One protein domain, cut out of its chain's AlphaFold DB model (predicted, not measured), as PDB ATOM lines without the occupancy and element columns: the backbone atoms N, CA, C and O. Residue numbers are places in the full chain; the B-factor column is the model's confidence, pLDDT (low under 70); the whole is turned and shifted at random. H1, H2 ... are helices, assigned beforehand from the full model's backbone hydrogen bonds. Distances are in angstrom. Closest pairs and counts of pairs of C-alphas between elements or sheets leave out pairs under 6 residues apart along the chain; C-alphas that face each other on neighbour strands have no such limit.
ATOM      1  N   ARG A   4     -39.617  49.768  83.504       93.50
ATOM      2  CA  ARG A   4     -39.700  48.388  84.006       93.50
ATOM      3  C   ARG A   4     -40.895  48.181  84.937       93.50
ATOM      4  O   ARG A   4     -41.625  47.210  84.775       93.50
ATOM      5  N   ARG A   5     -41.116  49.074  85.909       93.62
ATOM      6  CA  ARG A   5     -42.241  48.936  86.856       93.62
ATOM      7  C   ARG A   5     -43.584  49.038  86.147       93.62
ATOM      8  O   ARG A   5     -44.514  48.320  86.504       93.62
ATOM      9  N   THR A   6     -43.689  49.918  85.159       93.12
ATOM     10  CA  THR A   6     -44.928  50.085  84.399       93.12
ATOM     11  C   THR A   6     -45.183  48.876  83.496       93.12
ATOM     12  O   THR A   6     -46.311  48.398  83.446       93.12
ATOM     13  N   ALA A   7     -44.139  48.305  82.886       94.56
ATOM     14  CA  ALA A   7     -44.226  47.059  82.120       94.56
ATOM     15  C   ALA A   7     -44.616  45.849  82.989       94.56
ATOM     16  O   ALA A   7     -45.480  45.077  82.587       94.56
ATOM     17  N   ILE A   8     -44.060  45.716  84.202       96.25
ATOM     18  CA  ILE A   8     -44.433  44.647  85.154       96.25
ATOM     19  C   ILE A   8     -45.940  44.669  85.410       96.25
ATOM     20  O   ILE A   8     -46.613  43.655  85.255       96.25
ATOM     21  N   ARG A   9     -46.498  45.852  85.690       94.88
ATOM     22  CA  ARG A   9     -47.940  46.006  85.917       94.88
ATOM     23  C   ARG A   9     -48.783  45.593  84.714       94.88
ATOM     24  O   ARG A   9     -49.907  45.154  84.908       94.88
ATOM     25  N   VAL A  10     -48.292  45.778  83.488       96.06
ATOM     26  CA  VAL A  10     -49.002  45.344  82.273       96.06
ATOM     27  C   VAL A  10     -49.017  43.819  82.174       96.06
ATOM     28  O   VAL A  10     -50.066  43.247  81.888       96.06
ATOM     29  N   VAL A  11     -47.881  43.170  82.442       96.62
ATOM     30  CA  VAL A  11     -47.742  41.706  82.370       96.62
ATOM     31  C   VAL A  11     -48.518  40.995  83.485       96.62
ATOM     32  O   VAL A  11     -49.050  39.913  83.262       96.62
ATOM     33  N   GLU A  12     -48.611  41.599  84.670       96.62
ATOM     34  CA  GLU A  12     -49.290  41.016  85.837       96.62
ATOM     35  C   GLU A  12     -50.821  41.161  85.818       96.62
ATOM     36  O   GLU A  12     -51.500  40.597  86.679       96.62
ATOM     37  N   THR A  13     -51.394  41.923  84.881       96.44
ATOM     38  CA  THR A  13     -52.842  42.167  84.840       96.44
ATOM     39  C   THR A  13     -53.483  41.742  83.527       96.44
ATOM     40  O   THR A  13     -52.841  41.621  82.488       96.44
ATOM     41  N   TYR A  14     -54.803  41.534  83.580       94.50
ATOM     42  CA  TYR A  14     -55.627  41.110  82.447       94.50
ATOM     43  C   TYR A  14     -56.873  41.998  82.298       94.50
ATOM     44  O   TYR A  14     -57.236  42.764  83.198       94.50
ATOM     45  N   GLY A  15     -57.538  41.910  81.144       95.56
ATOM     46  CA  GLY A  15     -58.818  42.577  80.891       95.56
ATOM     47  C   GLY A  15     -58.756  44.105  81.022       95.56
ATOM     48  O   GLY A  15     -57.920  44.766  80.407       95.56
ATOM     49  N   LEU A  16     -59.672  44.683  81.806       95.75
ATOM     50  CA  LEU A  16     -59.766  46.137  81.988       95.75
ATOM     51  C   LEU A  16     -58.537  46.726  82.696       95.75
ATOM     52  O   LEU A  16     -58.064  47.792  82.306       95.75
ATOM     53  N   LEU A  17     -57.986  46.018  83.687       95.19
ATOM     54  CA  LEU A  17     -56.793  46.465  84.413       95.19
ATOM     55  C   LEU A  17     -55.552  46.470  83.516       95.19
ATOM     56  O   LEU A  17     -54.765  47.411  83.574       95.19
ATOM     57  N   HIS A  18     -55.421  45.476  82.636       95.44
ATOM     58  CA  HIS A  18     -54.361  45.449  81.628       95.44
ATOM     59  C   HIS A  18     -54.420  46.677  80.719       95.44
ATOM     60  O   HIS A  18     -53.424  47.376  80.554       95.44
ATOM     61  N   LYS A  19     -55.607  47.015  80.196       94.81
ATOM     62  CA  LYS A  19     -55.787  48.210  79.355       94.81
ATOM     63  C   LYS A  19     -55.432  49.505  80.091       94.81
ATOM     64  O   LYS A  19     -54.818  50.394  79.498       94.81
ATOM     65  N   ALA A  20     -55.795  49.617  81.369       96.62
ATOM     66  CA  ALA A  20     -55.435  50.769  82.193       96.62
ATOM     67  C   ALA A  20     -53.913  50.875  82.391       96.62
ATOM     68  O   ALA A  20     -53.335  51.941  82.173       96.62
ATOM     69  N   ASN A  21     -53.244  49.764  82.708       96.56
ATOM     70  CA  ASN A  21     -51.788  49.726  82.868       96.56
ATOM     71  C   ASN A  21     -51.055  50.002  81.549       96.56
ATOM     72  O   ASN A  21     -50.067  50.732  81.544       96.56
ATOM     73  N   LEU A  22     -51.568  49.503  80.422       95.94
ATOM     74  CA  LEU A  22     -51.017  49.782  79.096       95.94
ATOM     75  C   LEU A  22     -51.158  51.267  78.736       95.94
ATOM     76  O   LEU A  22     -50.267  51.857  78.129       95.94
ATOM     77  N   THR A  23     -52.253  51.903  79.155       95.75
ATOM     78  CA  THR A  23     -52.455  53.351  78.993       95.75
ATOM     79  C   THR A  23     -51.454  54.145  79.833       95.75
ATOM     80  O   THR A  23     -50.862  55.099  79.330       95.75
ATOM     81  N   ALA A  24     -51.197  53.723  81.073       95.31
ATOM     82  CA  ALA A  24     -50.166  54.326  81.916       95.31
ATOM     83  C   ALA A  24     -48.753  54.141  81.329       95.31
ATOM     84  O   ALA A  24     -47.955  55.074  81.350       95.31
ATOM     85  N   LEU A  25     -48.458  52.972  80.750       95.81
ATOM     86  CA  LEU A  25     -47.199  52.710  80.047       95.81
ATOM     87  C   LEU A  25     -47.024  53.632  78.837       95.81
ATOM     88  O   LEU A  25     -45.964  54.228  78.662       95.81
ATOM     89  N   ARG A  26     -48.081  53.811  78.039       95.38
ATOM     90  CA  ARG A  26     -48.095  54.752  76.910       95.38
ATOM     91  C   ARG A  26     -47.856  56.189  77.341       95.38
ATOM     92  O   ARG A  26     -47.129  56.904  76.661       95.38
ATOM     93  N   LEU A  27     -48.475  56.615  78.439       94.88
ATOM     94  CA  LEU A  27     -48.270  57.956  78.977       94.88
ATOM     95  C   LEU A  27     -46.815  58.144  79.417       94.88
ATOM     96  O   LEU A  27     -46.184  59.105  78.994       94.88
ATOM     97  N   TYR A  28     -46.258  57.172  80.144       94.81
ATOM     98  CA  TYR A  28     -44.852  57.192  80.545       94.81
ATOM     99  C   TYR A  28     -43.914  57.352  79.340       94.81
ATOM    100  O   TYR A  28     -43.053  58.225  79.345       94.81
ATOM    101  N   ILE A  29     -44.116  56.556  78.283       94.50
ATOM    102  CA  ILE A  29     -43.320  56.631  77.047       94.50
ATOM    103  C   ILE A  29     -43.420  58.016  76.392       94.50
ATOM    104  O   ILE A  29     -42.439  58.502  75.845       94.50
ATOM    105  N   LYS A  30     -44.583  58.674  76.446       93.56
ATOM    106  CA  LYS A  30     -44.765  60.020  75.877       93.56
ATOM    107  C   LYS A  30     -44.114  61.131  76.698       93.56
ATOM    108  O   LYS A  30     -43.800  62.175  76.140       93.56
ATOM    109  N   GLU A  31     -43.974  60.936  78.004       95.00
ATOM    110  CA  GLU A  31     -43.434  61.938  78.931       95.00
ATOM    111  C   GLU A  31     -41.902  61.928  79.016       95.00
ATOM    112  O   GLU A  31     -41.322  62.874  79.545       95.00
ATOM    113  N   HIS A  32     -41.247  60.885  78.500       94.81
ATOM    114  CA  HIS A  32     -39.796  60.707  78.575       94.81
ATOM    115  C   HIS A  32     -39.153  60.807  77.194       94.81
ATOM    116  O   HIS A  32     -39.783  60.564  76.162       94.81
ATOM    117  N   THR A  33     -37.871  61.156  77.168       94.81
ATOM    118  CA  THR A  33     -37.122  61.233  75.913       94.81
ATOM    119  C   THR A  33     -36.796  59.839  75.384       94.81
ATOM    120  O   THR A  33     -36.614  58.886  76.144       94.81
ATOM    121  N   GLU A  34     -36.658  59.703  74.063       93.44
ATOM    122  CA  GLU A  34     -36.271  58.419  73.468       93.44
ATOM    123  C   GLU A  34     -34.933  57.900  74.005       93.44
ATOM    124  O   GLU A  34     -34.789  56.700  74.212       93.44
ATOM    125  N   ASP A  35     -33.959  58.777  74.261       94.62
ATOM    126  CA  ASP A  35     -32.643  58.365  74.756       94.62
ATOM    127  C   ASP A  35     -32.712  57.773  76.174       94.62
ATOM    128  O   ASP A  35     -31.996  56.815  76.477       94.62
ATOM    129  N   GLU A  36     -33.577  58.308  77.041       95.25
ATOM    130  CA  GLU A  36     -33.852  57.739  78.369       95.25
ATOM    131  C   GLU A  36     -34.528  56.376  78.243       95.25
ATOM    132  O   GLU A  36     -34.074  55.395  78.833       95.25
ATOM    133  N   LEU A  37     -35.555  56.290  77.400       95.38
ATOM    134  CA  LEU A  37     -36.305  55.059  77.179       95.38
ATOM    135  C   LEU A  37     -35.426  53.951  76.587       95.38
ATOM    136  O   LEU A  37     -35.510  52.808  77.030       95.38
ATOM    137  N   VAL A  38     -34.531  54.268  75.647       95.44
ATOM    138  CA  VAL A  38     -33.568  53.303  75.089       95.44
ATOM    139  C   VAL A  38     -32.622  52.777  76.170       95.44
ATOM    140  O   VAL A  38     -32.312  51.584  76.173       95.44
ATOM    141  N   LYS A  39     -32.158  53.630  77.094       95.31
ATOM    142  CA  LYS A  39     -31.336  53.179  78.231       95.31
ATOM    143  C   LYS A  39     -32.126  52.222  79.120       95.31
ATOM    144  O   LYS A  39     -31.645  51.128  79.393       95.31
ATOM    145  N   GLU A  40     -33.358  52.579  79.474       95.62
ATOM    146  CA  GLU A  40     -34.213  51.724  80.303       95.62
ATOM    147  C   GLU A  40     -34.547  50.382  79.629       95.62
ATOM    148  O   GLU A  40     -34.552  49.348  80.293       95.62
ATOM    149  N   VAL A  41     -34.779  50.363  78.311       95.00
ATOM    150  CA  VAL A  41     -35.007  49.127  77.537       95.00
ATOM    151  C   VAL A  41     -33.804  48.187  77.625       95.00
ATOM    152  O   VAL A  41     -33.979  46.985  77.829       95.00
ATOM    153  N   LYS A  42     -32.581  48.719  77.519       94.00
ATOM    154  CA  LYS A  42     -31.340  47.927  77.593       94.00
ATOM    155  C   LYS A  42     -31.125  47.269  78.960       94.00
ATOM    156  O   LYS A  42     -30.448  46.237  79.032       94.00
ATOM    157  N   ASP A  43     -31.733  47.813  80.009       94.69
ATOM    158  CA  ASP A  43     -31.674  47.264  81.366       94.69
ATOM    159  C   ASP A  43     -32.708  46.151  81.614       94.69
ATOM    160  O   ASP A  43     -32.584  45.386  82.575       94.69
ATOM    161  N   ILE A  44     -33.712  45.997  80.745       94.44
ATOM    162  CA  ILE A  44     -34.733  44.952  80.874       94.44
ATOM    163  C   ILE A  44     -34.180  43.613  80.370       94.44
ATOM    164  O   ILE A  44     -33.703  43.495  79.242       94.44
ATOM    165  N   ARG A  45     -34.259  42.577  81.219       93.56
ATOM    166  CA  ARG A  45     -33.744  41.215  80.951       93.56
ATOM    167  C   ARG A  45     -34.830  40.157  80.765       93.56
ATOM    168  O   ARG A  45     -34.529  38.997  80.527       93.56
ATOM    169  N   GLU A  46     -36.089  40.550  80.881       94.19
ATOM    170  CA  GLU A  46     -37.228  39.637  80.876       94.19
ATOM    171  C   GLU A  46     -38.009  39.818  79.573       94.19
ATOM    172  O   GLU A  46     -38.584  40.881  79.323       94.19
ATOM    173  N   ALA A  47     -38.061  38.770  78.745       93.75
ATOM    174  CA  ALA A  47     -38.780  38.803  77.471       93.75
ATOM    175  C   ALA A  47     -40.265  39.224  77.599       93.75
ATOM    176  O   ALA A  47     -40.721  39.992  76.750       93.75
ATOM    177  N   PRO A  48     -41.028  38.817  78.640       94.50
ATOM    178  CA  PRO A  48     -42.402  39.290  78.825       94.50
ATOM    179  C   PRO A  48     -42.507  40.812  78.985       94.50
ATOM    180  O   PRO A  48     -43.415  41.424  78.428       94.50
ATOM    181  N   LEU A  49     -41.555  41.437  79.686       95.31
ATOM    182  CA  LEU A  49     -41.551  42.887  79.887       95.31
ATOM    183  C   LEU A  49     -41.273  43.627  78.577       95.31
ATOM    184  O   LEU A  49     -41.936  44.616  78.283       95.31
ATOM    185  N   LEU A  50     -40.344  43.119  77.764       94.50
ATOM    186  CA  LEU A  50     -40.048  43.675  76.439       94.50
ATOM    187  C   LEU A  50     -41.248  43.561  75.482       94.50
ATOM    188  O   LEU A  50     -41.520  44.493  74.729       94.50
ATOM    189  N   ARG A  51     -42.020  42.469  75.554       92.75
ATOM    190  CA  ARG A  51     -43.270  42.318  74.784       92.75
ATOM    191  C   ARG A  51     -44.344  43.320  75.211       92.75
ATOM    192  O   ARG A  51     -44.977  43.918  74.349       92.75
ATOM    193  N   ALA A  52     -44.491  43.583  76.510       94.19
ATOM    194  CA  ALA A  52     -45.419  44.608  76.991       94.19
ATOM    195  C   ALA A  52     -45.069  46.014  76.465       94.19
ATOM    196  O   ALA A  52     -45.961  46.814  76.184       94.19
ATOM    197  N   LEU A  53     -43.777  46.315  76.280       93.25
ATOM    198  CA  LEU A  53     -43.354  47.559  75.630       93.25
ATOM    199  C   LEU A  53     -43.786  47.608  74.164       93.25
ATOM    200  O   LEU A  53     -44.267  48.642  73.712       93.25
ATOM    201  N   TRP A  54     -43.676  46.493  73.441       89.38
ATOM    202  CA  TRP A  54     -44.129  46.391  72.052       89.38
ATOM    203  C   TRP A  54     -45.625  46.711  71.904       89.38
ATOM    204  O   TRP A  54     -46.021  47.492  71.037       89.38
ATOM    205  N   GLU A  55     -46.460  46.187  72.804       89.50
ATOM    206  CA  GLU A  55     -47.911  46.440  72.847       89.50
ATOM    207  C   GLU A  55     -48.271  47.914  73.110       89.50
ATOM    208  O   GLU A  55     -49.350  48.400  72.732       89.50
ATOM    209  N   ALA A  56     -47.367  48.660  73.750       90.38
ATOM    210  CA  ALA A  56     -47.582  50.068  74.053       90.38
ATOM    211  C   ALA A  56     -47.580  50.944  72.790       90.38
ATOM    212  O   ALA A  56     -48.184  52.013  72.818       90.38
ATOM    213  N   GLY A  57     -47.027  50.482  71.665       85.50
ATOM    214  CA  GLY A  57     -46.947  51.263  70.429       85.50
ATOM    215  C   GLY A  57     -45.778  52.245  70.475       85.50
ATOM    216  O   GLY A  57     -45.951  53.435  70.729       85.50
ATOM    217  N   LEU A  58     -44.582  51.707  70.254       90.44
ATOM    218  CA  LEU A  58     -43.306  52.421  70.314       90.44
ATOM    219  C   LEU A  58     -42.964  53.107  68.984       90.44
ATOM    220  O   LEU A  58     -43.419  52.672  67.924       90.44
ATOM    221  N   SER A  59     -42.103  54.129  69.031       91.00
ATOM    222  CA  SER A  59     -41.431  54.652  67.835       91.00
ATOM    223  C   SER A  59     -40.500  53.599  67.226       91.00
ATOM    224  O   SER A  59     -40.080  52.671  67.917       91.00
ATOM    225  N   GLN A  60     -40.131  53.751  65.948       91.44
ATOM    226  CA  GLN A  60     -39.250  52.797  65.262       91.44
ATOM    227  C   GLN A  60     -37.941  52.561  66.031       91.44
ATOM    228  O   GLN A  60     -37.555  51.424  66.266       91.44
ATOM    229  N   ARG A  61     -37.310  53.633  66.520       92.88
ATOM    230  CA  ARG A  61     -36.044  53.550  67.260       92.88
ATOM    231  C   ARG A  61     -36.167  52.748  68.559       92.88
ATOM    232  O   ARG A  61     -35.257  52.003  68.920       92.88
ATOM    233  N   LEU A  62     -37.288  52.887  69.266       92.81
ATOM    234  CA  LEU A  62     -37.564  52.105  70.471       92.81
ATOM    235  C   LEU A  62     -37.925  50.655  70.146       92.81
ATOM    236  O   LEU A  62     -37.522  49.760  70.887       92.81
ATOM    237  N   GLN A  63     -38.630  50.408  69.039       94.00
ATOM    238  CA  GLN A  63     -38.869  49.049  68.545       94.00
ATOM    239  C   GLN A  63     -37.548  48.342  68.235       94.00
ATOM    240  O   GLN A  63     -37.353  47.213  68.684       94.00
ATOM    241  N   ASP A  64     -36.617  49.019  67.561       94.75
ATOM    242  CA  ASP A  64     -35.297  48.472  67.240       94.75
ATOM    243  C   ASP A  64     -34.525  48.111  68.519       94.75
ATOM    244  O   ASP A  64     -33.991  47.008  68.632       94.75
ATOM    245  N   ALA A  65     -34.535  48.992  69.528       94.31
ATOM    246  CA  ALA A  65     -33.898  48.731  70.821       94.31
ATOM    247  C   ALA A  65     -34.526  47.534  71.562       94.31
ATOM    248  O   ALA A  65     -33.812  46.724  72.156       94.31
ATOM    249  N   VAL A  66     -35.857  47.404  71.522       94.81
ATOM    250  CA  VAL A  66     -36.579  46.268  72.117       94.81
ATOM    251  C   VAL A  66     -36.229  44.963  71.401       94.81
ATOM    252  O   VAL A  66     -35.974  43.959  72.068       94.81
ATOM    253  N   MET A  67     -36.166  44.968  70.069       93.94
ATOM    254  CA  MET A  67     -35.806  43.793  69.268       93.94
ATOM    255  C   MET A  67     -34.351  43.378  69.473       93.94
ATOM    256  O   MET A  67     -34.079  42.193  69.661       93.94
ATOM    257  N   GLU A  68     -33.425  44.340  69.502       94.62
ATOM    258  CA  GLU A  68     -32.014  44.092  69.809       94.62
ATOM    259  C   GLU A  68     -31.872  43.408  71.174       94.62
ATOM    260  O   GLU A  68     -31.124  42.441  71.322       94.62
ATOM    261  N   GLN A  69     -32.612  43.881  72.180       94.62
ATOM    262  CA  GLN A  69     -32.562  43.309  73.519       94.62
ATOM    263  C   GLN A  69     -33.226  41.926  73.594       94.62
ATOM    264  O   GLN A  69     -32.677  41.028  74.232       94.62
ATOM    265  N   LEU A  70     -34.363  41.718  72.921       92.69
ATOM    266  CA  LEU A  70     -35.012  40.404  72.823       92.69
ATOM    267  C   LEU A  70     -34.088  39.359  72.186       92.69
ATOM    268  O   LEU A  70     -34.030  38.226  72.667       92.69
ATOM    269  N   GLY A  71     -33.329  39.749  71.159       92.19
ATOM    270  CA  GLY A  71     -32.341  38.889  70.505       92.19
ATOM    271  C   GLY A  71     -31.156  38.494  71.393       92.19
ATOM    272  O   GLY A  71     -30.504  37.501  71.103       92.19
ATOM    273  N   LYS A  72     -30.880  39.229  72.480       92.06
ATOM    274  CA  LYS A  72     -29.830  38.886  73.462       92.06
ATOM    275  C   LYS A  72     -30.307  37.944  74.569       92.06
ATOM    276  O   LYS A  72     -29.476  37.398  75.288       92.06
ATOM    277  N   ILE A  73     -31.620  37.850  74.774       88.50
ATOM    278  CA  ILE A  73     -32.242  37.056  75.849       88.50
ATOM    279  C   ILE A  73     -32.757  35.708  75.316       88.50
ATOM    280  O   ILE A  73     -32.944  34.781  76.102       88.50
ATOM    281  N   SER A  74     -33.005  35.622  74.005       69.12
ATOM    282  CA  SER A  74     -33.398  34.389  73.307       69.12
ATOM    283  C   SER A  74     -32.190  33.496  73.051       69.12
ATOM    284  O   SER A  74     -32.365  32.263  73.147       69.12
TER     285      SER A  74
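AT A GLANCE: This is residues 4 to 74 of the 74 residues of an uncharacterized protein of viral metagenome (UniProt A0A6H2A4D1). The longest helix, H2, and the shorter H3 form the two sides of a V joined by a tight link, with H1 and H4 set between the sides. H5 packs beside H3 and H4, whose centres make a triangle with its own, while H1 folds back along part of H2 and crosses H4. The printed part has 71 residues, with five named helices in the order H1 to H5 and no named strand; the class is all helix. The whole is compact, with a radius of gyration of the C-alphas of 11.3 A, and spans 31 by 27 by 18 A.

HOW THE PARTS SIT: H2, residues 15 to 31, and H1, residues 4 to 11, form a helical hairpin at a shallow tilt of 26 degrees; H2 touches H1 with residues 18 to 25 alone, and the closest C-alphas, of Val 10 and Asn 21, are 5.2 A apart. H1 touches H4, residues 47 to 55, about perpendicular at 82 degrees, closest at the C-alphas of Ala 7 and Leu 49, 5.4 A. H4 and H5, residues 60 to 73, form a helical hairpin at a shallow tilt of 16 degrees, closest at the C-alphas of Leu 50 and Val 66, 6.1 A. H5 touches H3, residues 34 to 43, the same way at a shallow tilt of 9 degrees; the closest C-alphas, of Val 38 and Leu 62, are 6.2 A apart. H2 and H5 are apart. In H1, H2, H3, H4 and H5 every O i to N i+4 pair is within hydrogen-bond range.

IN THESE COORDINATES: H2 is 24.8 A long from first to last C-alpha, H5 20.2 A, H3 14.4 A, H4 12.8 A and H1 10.6 A. H1 begins at C-alpha 4 (-39.700, 48.388, 84.006), and H5 ends at C-alpha 73 (-32.242, 37.056, 75.849).

THE WHOLE: The two C-alphas farthest apart, of Leu 16 and Lys 72, are 32.0 A apart. The printed part has no cut, and its four links between helices are tight. Residue 74 alone is under pLDDT 70.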